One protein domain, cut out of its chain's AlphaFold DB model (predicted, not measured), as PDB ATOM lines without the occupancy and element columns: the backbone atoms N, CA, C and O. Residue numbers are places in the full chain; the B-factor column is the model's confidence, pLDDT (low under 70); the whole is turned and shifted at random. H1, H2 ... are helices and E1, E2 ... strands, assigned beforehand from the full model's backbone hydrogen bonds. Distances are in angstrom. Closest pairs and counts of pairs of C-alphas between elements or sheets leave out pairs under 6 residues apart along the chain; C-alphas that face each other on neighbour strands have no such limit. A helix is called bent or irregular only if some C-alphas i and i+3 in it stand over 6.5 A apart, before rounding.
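This is residues 16 to 80 of the 82 residues of an uncharacterized protein of bioreactor metagenome (UniProt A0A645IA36). Two long helices, H2 and the bent H3, meet near one end and then spread apart, with short H1 between them at the other end; a small antiparallel ribbon, E1 and E2, lies on one side. The printed part has 65 residues, three named helices and two named strands, ordered E1, H1, H2, H3, E2, and is mostly helix. It is compact, with a radius of gyration of the C-alphas of 11.8 A, and only just elongated, spanning 32 by 21 by 18 A.

E1, residues 16 to 18, begins at C-alpha 16 (30.032, -34.927, -26.616). H1 is residues 20 to 24; H2, residues 29 to 45, is 24.2 A long. H3, residues 47 to 68, was assigned as one helix by its hydrogen bonds but is bent: C-alphas 55 and 58 are 7.4 A apart. Its arms are H3a, 47 to 55, 12.3 A, and H3b, 58 to 68, 15.4 A. E2, residues 75 to 79, 13.2 A, ends at C-alpha 79 (32.640, -33.428, -18.514).

E1 and E2 are antiparallel, with N 76 and O 17 within hydrogen-bond range at 2.8 A. H1 only just touches H3b, with 3 pairs of C-alphas within 8 A, the closest Asn 24 and Gly 68 at 6.8 A. H2 touches H3a with residues 39 to 44 alone, closest C-alphas Tyr 43 and Lys 50 at 4.4 A, at a steep tilt of 50 degrees, opposite ways. H2 and H3b are apart. In H1, H2, H3a and H3b every O i to N i+4 pair is within hydrogen-bond range.

The two farthest C-alphas, Asn 46 and Leu 70, are 32.4 A apart. The printed part has no cut and no long link; pLDDT is under 70 at residues 68 to 69.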
ATOM      1  N   ILE A  16      31.370 -34.442 -26.278       89.19
ATOM      2  CA  ILE A  16      30.032 -34.927 -26.616       89.19
ATOM      3  C   ILE A  16      30.189 -35.996 -27.688       89.19
ATOM      4  O   ILE A  16      30.838 -35.770 -28.708       89.19
ATOM      5  N   ILE A  17      29.617 -37.166 -27.431       90.56
ATOM      6  CA  ILE A  17      29.638 -38.314 -28.336       90.56
ATOM      7  C   ILE A  17      28.189 -38.640 -28.660       90.56
ATOM      8  O   ILE A  17      27.394 -38.810 -27.743       90.56
ATOM      9  N   TYR A  18      27.840 -38.728 -29.936       92.00
ATOM     10  CA  TYR A  18      26.468 -38.974 -30.372       92.00
ATOM     11  C   TYR A  18      26.422 -39.943 -31.560       92.00
ATOM     12  O   TYR A  18      27.412 -40.083 -32.281       92.00
ATOM     13  N   SER A  19      25.293 -40.640 -31.729       90.88
ATOM     14  CA  SER A  19      25.031 -41.488 -32.897       90.88
ATOM     15  C   SER A  19      24.663 -40.654 -34.126       90.88
ATOM     16  O   SER A  19      24.221 -39.511 -34.015       90.88
ATOM     17  N   ASP A  20      24.799 -41.238 -35.311       88.56
ATOM     18  CA  ASP A  20      24.255 -40.675 -36.550       88.56
ATOM     19  C   ASP A  20      22.732 -40.486 -36.477       88.56
ATOM     20  O   ASP A  20      22.229 -39.465 -36.939       88.56
ATOM     21  N   GLY A  21      22.006 -41.387 -35.809       89.38
ATOM     22  CA  GLY A  21      20.579 -41.218 -35.515       89.38
ATOM     23  C   GLY A  21      20.263 -39.927 -34.741       89.38
ATOM     24  O   GLY A  21      19.256 -39.268 -35.014       89.38
ATOM     25  N   PHE A  22      21.140 -39.504 -33.819       91.06
ATOM     26  CA  PHE A  22      21.006 -38.206 -33.145       91.06
ATOM     27  C   PHE A  22      21.175 -37.050 -34.135       91.06
ATOM     28  O   PHE A  22      20.309 -36.183 -34.210       91.06
ATOM     29  N   GLU A  23      22.257 -37.053 -34.920       90.25
ATOM     30  CA  GLU A  23      22.559 -35.996 -35.897       90.25
ATOM     31  C   GLU A  23      21.445 -35.849 -36.945       90.25
ATOM     32  O   GLU A  23      20.974 -34.741 -37.206       90.25
ATOM     33  N   ASN A  24      20.958 -36.975 -37.470       90.19
ATOM     34  CA  ASN A  24      19.899 -37.039 -38.477       90.19
ATOM     35  C   ASN A  24      18.536 -36.559 -37.962       90.19
ATOM     36  O   ASN A  24      17.643 -36.268 -38.756       90.19
ATOM     37  N   SER A  25      18.361 -36.445 -36.645       91.06
ATOM     38  CA  SER A  25      17.113 -35.953 -36.063       91.06
ATOM     39  C   SER A  25      16.996 -34.426 -36.064       91.06
ATOM     40  O   SER A  25      15.954 -33.879 -35.697       91.06
ATOM     41  N   PHE A  26      18.037 -33.719 -36.511       90.44
ATOM     42  CA  PHE A  26      18.035 -32.270 -36.650       90.44
ATOM     43  C   PHE A  26      18.022 -31.842 -38.114       90.44
ATOM     44  O   PHE A  26      18.699 -32.391 -38.974       90.44
ATOM     45  N   THR A  27      17.309 -30.753 -38.389       89.94
ATOM     46  CA  THR A  27      17.254 -30.148 -39.729       89.94
ATOM     47  C   THR A  27      18.564 -29.485 -40.162       89.94
ATOM     48  O   THR A  27      18.740 -29.176 -41.338       89.94
ATOM     49  N   SER A  28      19.472 -29.201 -39.222       91.56
ATOM     50  CA  SER A  28      20.765 -28.580 -39.499       91.56
ATOM     51  C   SER A  28      21.767 -28.838 -38.375       91.56
ATOM     52  O   SER A  28      21.397 -28.937 -37.205       91.56
ATOM     53  N   TYR A  29      23.060 -28.798 -38.698       88.88
ATOM     54  CA  TYR A  29      24.123 -28.849 -37.690       88.88
ATOM     55  C   TYR A  29      23.982 -27.740 -36.629       88.88
ATOM     56  O   TYR A  29      24.222 -27.958 -35.447       88.88
ATOM     57  N   LYS A  30      23.528 -26.543 -37.025       93.06
ATOM     58  CA  LYS A  30      23.326 -25.420 -36.098       93.06
ATOM     59  C   LYS A  30      22.219 -25.698 -35.077       93.06
ATOM     60  O   LYS A  30      22.374 -25.331 -33.917       93.06
ATOM     61  N   SER A  31      21.107 -26.309 -35.489       92.88
ATOM     62  CA  SER A  31      20.030 -26.665 -34.556       92.88
ATOM     63  C   SER A  31      20.464 -27.765 -33.592       92.88
ATOM     64  O   SER A  31      20.169 -27.645 -32.408       92.88
ATOM     65  N   MET A  32      21.236 -28.747 -34.067       93.25
ATOM     66  CA  MET A  32      21.850 -29.770 -33.215       93.25
ATOM     67  C   MET A  32      22.771 -29.154 -32.153       93.25
ATOM     68  O   MET A  32      22.616 -29.420 -30.964       93.25
ATOM     69  N   VAL A  33      23.700 -28.279 -32.557       92.62
ATOM     70  CA  VAL A  33      24.621 -27.610 -31.619       92.62
ATOM     71  C   VAL A  33      23.861 -26.757 -30.601       92.62
ATOM     72  O   VAL A  33      24.153 -26.823 -29.413       92.62
ATOM     73  N   ASN A  34      22.839 -26.012 -31.030       94.06
ATOM     74  CA  ASN A  34      22.016 -25.227 -30.107       94.06
ATOM     75  C   ASN A  34      21.287 -26.102 -29.074       94.06
ATOM     76  O   ASN A  34      21.115 -25.682 -27.930       94.06
ATOM     77  N   ASP A  35      20.818 -27.288 -29.465       93.88
ATOM     78  CA  ASP A  35      20.147 -28.219 -28.554       93.88
ATOM     79  C   ASP A  35      21.111 -28.780 -27.497       93.88
ATOM     80  O   ASP A  35      20.825 -28.755 -26.294       93.88
ATOM     81  N   ILE A  36      22.310 -29.166 -27.936       93.62
ATOM     82  CA  ILE A  36      23.428 -29.557 -27.073       93.62
ATOM     83  C   ILE A  36      23.776 -28.429 -26.089       93.62
ATOM     84  O   ILE A  36      23.848 -28.665 -24.881       93.62
ATOM     85  N   ASP A  37      23.950 -27.197 -26.570       92.44
ATOM     86  CA  ASP A  37      24.305 -26.050 -25.727       92.44
ATOM     87  C   ASP A  37      23.209 -25.753 -24.697       92.44
ATOM     88  O   ASP A  37      23.488 -25.550 -23.513       92.44
ATOM     89  N   ASN A  38      21.939 -25.796 -25.109       93.19
ATOM     90  CA  ASN A  38      20.803 -25.644 -24.201       93.19
ATOM     91  C   ASN A  38      20.774 -26.739 -23.129       93.19
ATOM     92  O   ASN A  38      20.465 -26.459 -21.965       93.19
ATOM     93  N   THR A  39      21.110 -27.973 -23.501       93.69
ATOM     94  CA  THR A  39      21.218 -29.111 -22.583       93.69
ATOM     95  C   THR A  39      22.313 -28.866 -21.546       93.69
ATOM     96  O   THR A  39      22.057 -28.960 -20.342       93.69
ATOM     97  N   LEU A  40      23.497 -28.430 -21.981       91.62
ATOM     98  CA  LEU A  40      24.606 -28.074 -21.093       91.62
ATOM     99  C   LEU A  40      24.257 -26.899 -20.167       91.62
ATOM    100  O   LEU A  40      24.564 -26.941 -18.974       91.62
ATOM    101  N   ILE A  41      23.564 -25.873 -20.668       92.12
ATOM    102  CA  ILE A  41      23.099 -24.740 -19.853       92.12
ATOM    103  C   ILE A  41      22.112 -25.220 -18.782       92.12
ATOM    104  O   ILE A  41      22.258 -24.861 -17.613       92.12
ATOM    105  N   LYS A  42      21.120 -26.050 -19.141       92.88
ATOM    106  CA  LYS A  42      20.160 -26.623 -18.178       92.88
ATOM    107  C   LYS A  42      20.875 -27.454 -17.107       92.88
ATOM    108  O   LYS A  42      20.534 -27.326 -15.927       92.88
ATOM    109  N   TYR A  43      21.856 -28.262 -17.506       91.50
ATOM    110  CA  TYR A  43      22.637 -29.111 -16.606       91.50
ATOM    111  C   TYR A  43      23.471 -28.287 -15.613       91.50
ATOM    112  O   TYR A  43      23.477 -28.579 -14.419       91.50
ATOM    113  N   ASN A  44      24.115 -27.213 -16.079       90.12
ATOM    114  CA  ASN A  44      25.009 -26.389 -15.258       90.12
ATOM    115  C   ASN A  44      24.300 -25.280 -14.461       90.12
ATOM    116  O   ASN A  44      24.915 -24.660 -13.596       90.12
ATOM    117  N   LYS A  45      23.017 -25.002 -14.727       92.69
ATOM    118  CA  LYS A  45      22.309 -23.858 -14.127       92.69
ATOM    119  C   LYS A  45      22.118 -23.975 -12.610       92.69
ATOM    120  O   LYS A  45      22.405 -23.020 -11.895       92.69
ATOM    121  N   ASN A  46      21.555 -25.077 -12.114       94.69
ATOM    122  CA  ASN A  46      21.430 -25.386 -10.684       94.69
ATOM    123  C   ASN A  46      21.027 -26.855 -10.465       94.69
ATOM    124  O   ASN A  46      20.692 -27.574 -11.404       94.69
ATOM    125  N   ILE A  47      21.011 -27.296  -9.202       93.69
ATOM    126  CA  ILE A  47      20.687 -28.685  -8.849       93.69
ATOM    127  C   ILE A  47      19.279 -29.104  -9.301       93.69
ATOM    128  O   ILE A  47      19.094 -30.214  -9.792       93.69
ATOM    129  N   PHE A  48      18.287 -28.213  -9.212       95.69
ATOM    130  CA  PHE A  48      16.912 -28.528  -9.601       95.69
ATOM    131  C   PHE A  48      16.758 -28.657 -11.119       95.69
ATOM    132  O   PHE A  48      16.066 -29.559 -11.590       95.69
ATOM    133  N   SER A  49      17.400 -27.779 -11.896       93.81
ATOM    134  CA  SER A  49      17.385 -27.862 -13.357       93.81
ATOM    135  C   SER A  49      18.120 -29.102 -13.848       93.81
ATOM    136  O   SER A  49      17.602 -29.780 -14.732       93.81
ATOM    137  N   LYS A  50      19.249 -29.447 -13.219       93.62
ATOM    138  CA  LYS A  50      19.977 -30.693 -13.469       93.62
ATOM    139  C   LYS A  50      19.101 -31.919 -13.214       93.62
ATOM    140  O   LYS A  50      18.898 -32.714 -14.122       93.62
ATOM    141  N   MET A  51      18.501 -32.027 -12.027       94.38
ATOM    142  CA  MET A  51      17.614 -33.149 -11.693       94.38
ATOM    143  C   MET A  51      16.410 -33.243 -12.638       94.38
ATOM    144  O   MET A  51      15.948 -34.335 -12.960       94.38
ATOM    145  N   LYS A  52      15.865 -32.098 -13.071       95.00
ATOM    146  CA  LYS A  52      14.772 -32.071 -14.046       95.00
ATOM    147  C   LYS A  52      15.235 -32.563 -15.415       95.00
ATOM    148  O   LYS A  52      14.472 -33.272 -16.062       95.00
ATOM    149  N   LEU A  53      16.430 -32.175 -15.853       94.25
ATOM    150  CA  LEU A  53      17.009 -32.639 -17.107       94.25
ATOM    151  C   LEU A  53      17.212 -34.157 -17.058       94.25
ATOM    152  O   LEU A  53      16.603 -34.853 -17.854       94.25
ATOM    153  N   GLU A  54      17.935 -34.672 -16.061       93.06
ATOM    154  CA  GLU A  54      18.215 -36.111 -15.905       93.06
ATOM    155  C   GLU A  54      16.942 -36.973 -15.896       93.06
ATOM    156  O   GLU A  54      16.935 -38.068 -16.441       93.06
ATOM    157  N   LYS A  55      15.834 -36.470 -15.334       95.38
ATOM    158  CA  LYS A  55      14.546 -37.186 -15.324       95.38
ATOM    159  C   LYS A  55      13.797 -37.180 -16.652       95.38
ATOM    160  O   LYS A  55      12.956 -38.047 -16.863       95.38
ATOM    161  N   ASN A  56      13.995 -36.156 -17.479       95.19
ATOM    162  CA  ASN A  56      13.181 -35.938 -18.676       95.19
ATOM    163  C   ASN A  56      13.958 -36.150 -19.975       95.19
ATOM    164  O   ASN A  56      13.329 -36.203 -21.028       95.19
ATOM    165  N   TYR A  57      15.284 -36.261 -19.921       93.50
ATOM    166  CA  TYR A  57      16.108 -36.253 -21.123       93.50
ATOM    167  C   TYR A  57      15.858 -37.469 -22.015       93.50
ATOM    168  O   TYR A  57      15.733 -37.306 -23.221       93.50
ATOM    169  N   ASP A  58      15.623 -38.653 -21.440       92.56
ATOM    170  CA  ASP A  58      15.218 -39.842 -22.206       92.56
ATOM    171  C   ASP A  58      13.948 -39.593 -23.033       92.56
ATOM    172  O   ASP A  58      13.827 -40.033 -24.177       92.56
ATOM    173  N   LYS A  59      12.996 -38.838 -22.470       92.56
ATOM    174  CA  LYS A  59      11.785 -38.441 -23.187       92.56
ATOM    175  C   LYS A  59      12.095 -37.411 -24.273       92.56
ATOM    176  O   LYS A  59      11.590 -37.567 -25.378       92.56
ATOM    177  N   GLU A  60      12.922 -36.404 -23.976       91.50
ATOM    178  CA  GLU A  60      13.376 -35.422 -24.973       91.50
ATOM    179  C   GLU A  60      14.045 -36.135 -26.171       91.50
ATOM    180  O   GLU A  60      13.691 -35.855 -27.315       91.50
ATOM    181  N   LEU A  61      14.904 -37.136 -25.931       90.75
ATOM    182  CA  LEU A  61      15.548 -37.945 -26.976       90.75
ATOM    183  C   LEU A  61      14.560 -38.838 -27.743       90.75
ATOM    184  O   LEU A  61      14.645 -38.943 -28.965       90.75
ATOM    185  N   SER A  62      13.594 -39.458 -27.059       89.94
ATOM    186  CA  SER A  62      12.526 -40.229 -27.717       89.94
ATOM    187  C   SER A  62      11.684 -39.347 -28.642       89.94
ATOM    188  O   SER A  62      11.341 -39.751 -29.753       89.94
ATOM    189  N   ASP A  63      11.311 -38.155 -28.178       89.31
ATOM    190  CA  ASP A  63      10.510 -37.212 -28.959       89.31
ATOM    191  C   ASP A  63      11.311 -36.691 -30.164       89.31
ATOM    192  O   ASP A  63      10.757 -36.531 -31.253       89.31
ATOM    193  N   LEU A  64      12.624 -36.510 -30.004       88.06
ATOM    194  CA  LEU A  64      13.547 -36.167 -31.083       88.06
ATOM    195  C   LEU A  64      13.620 -37.282 -32.150       88.06
ATOM    196  O   LEU A  64      13.430 -37.003 -33.334       88.06
ATOM    197  N   SER A  65      13.788 -38.546 -31.736       84.81
ATOM    198  CA  SER A  65      13.817 -39.713 -32.641       84.81
ATOM    199  C   SER A  65      12.537 -39.840 -33.462       84.81
ATOM    200  O   SER A  65      12.592 -39.958 -34.688       84.81
ATOM    201  N   LYS A  66      11.373 -39.736 -32.813       82.31
ATOM    202  CA  LYS A  66      10.065 -39.890 -33.473       82.31
ATOM    203  C   LYS A  66       9.769 -38.809 -34.505       82.31
ATOM    204  O   LYS A  66       9.053 -39.078 -35.465       82.31
ATOM    205  N   ASN A  67      10.282 -37.600 -34.293       71.75
ATOM    206  CA  ASN A  67       9.993 -36.458 -35.154       71.75
ATOM    207  C   ASN A  67      10.999 -36.292 -36.303       71.75
ATOM    208  O   ASN A  67      10.682 -35.593 -37.265       71.75
ATOM    209  N   GLY A  68      12.188 -36.898 -36.206       65.38
ATOM    210  CA  GLY A  68      13.280 -36.687 -37.160       65.38
ATOM    211  C   GLY A  68      13.692 -37.925 -37.958       65.38
ATOM    212  O   GLY A  68      13.683 -37.878 -39.185       65.38
ATOM    213  N   CYS A  69      14.057 -39.020 -37.280       67.50
ATOM    214  CA  CYS A  69      14.833 -40.103 -37.904       67.50
ATOM    215  C   CYS A  69      14.202 -41.506 -37.792       67.50
ATOM    216  O   CYS A  69      14.535 -42.373 -38.595       67.50
ATOM    217  N   LEU A  70      13.293 -41.743 -36.830       76.25
ATOM    218  CA  LEU A  70      12.764 -43.076 -36.465       76.25
ATOM    219  C   LEU A  70      13.854 -44.117 -36.143       76.25
ATOM    220  O   LEU A  70      13.595 -45.318 -36.187       76.25
ATOM    221  N   ASP A  71      15.057 -43.647 -35.824       77.81
ATOM    222  CA  ASP A  71      16.249 -44.457 -35.596       77.81
ATOM    223  C   ASP A  71      16.661 -44.418 -34.121       77.81
ATOM    224  O   ASP A  71      16.208 -43.558 -33.347       77.81
ATOM    225  N   ASP A  72      17.534 -45.345 -33.740       83.81
ATOM    226  CA  ASP A  72      18.088 -45.418 -32.397       83.81
ATOM    227  C   ASP A  72      19.011 -44.215 -32.139       83.81
ATOM    228  O   ASP A  72      20.016 -43.967 -32.815       83.81
ATOM    229  N   ILE A  73      18.669 -43.442 -31.110       90.38
ATOM    230  CA  ILE A  73      19.423 -42.259 -30.704       90.38
ATOM    231  C   ILE A  73      20.251 -42.578 -29.472       90.38
ATOM    232  O   ILE A  73      19.768 -43.144 -28.493       90.38
ATOM    233  N   SER A  74      21.512 -42.161 -29.491       89.50
ATOM    234  CA  SER A  74      22.374 -42.181 -28.317       89.50
ATOM    235  C   SER A  74      23.219 -40.919 -28.271       89.50
ATOM    236  O   SER A  74      23.763 -40.491 -29.286       89.50
ATOM    237  N   ILE A  75      23.345 -40.339 -27.082       92.88
ATOM    238  CA  ILE A  75      24.227 -39.205 -26.811       92.88
ATOM    239  C   ILE A  75      24.840 -39.351 -25.417       92.88
ATOM    240  O   ILE A  75      24.182 -39.774 -24.470       92.88
ATOM    241  N   ILE A  76      26.121 -39.017 -25.299       91.12
ATOM    242  CA  ILE A  76      26.906 -39.078 -24.070       91.12
ATOM    243  C   ILE A  76      27.609 -37.738 -23.886       91.12
ATOM    244  O   ILE A  76      28.308 -37.259 -24.781       91.12
ATOM    245  N   PHE A  77      27.461 -37.170 -22.691       90.19
ATOM    246  CA  PHE A  77      28.170 -35.975 -22.252       90.19
ATOM    247  C   PHE A  77      29.271 -36.375 -21.271       90.19
ATOM    248  O   PHE A  77      28.995 -36.911 -20.199       90.19
ATOM    249  N   VAL A  78      30.522 -36.103 -21.627       87.75
ATOM    250  CA  VAL A  78      31.689 -36.337 -20.774       87.75
ATOM    251  C   VAL A  78      32.240 -34.982 -20.356       87.75
ATOM    252  O   VAL A  78      32.828 -34.262 -21.161       87.75
ATOM    253  N   ASN A  79      32.039 -34.623 -19.091       80.75
ATOM    254  CA  ASN A  79      32.640 -33.428 -18.514       80.75
ATOM    255  C   ASN A  79      34.084 -33.750 -18.116       80.75
ATOM    256  O   ASN A  79      34.323 -34.619 -17.273       80.75
ATOM    257  N   VAL A  80      35.039 -33.084 -18.760       75.56
ATOM    258  CA  VAL A  80      36.460 -33.232 -18.454       75.56
ATOM    259  C   VAL A  80      36.772 -32.226 -17.354       75.56
ATOM    260  O   VAL A  80      37.101 -31.072 -17.617       75.56
TER     261      VAL A  80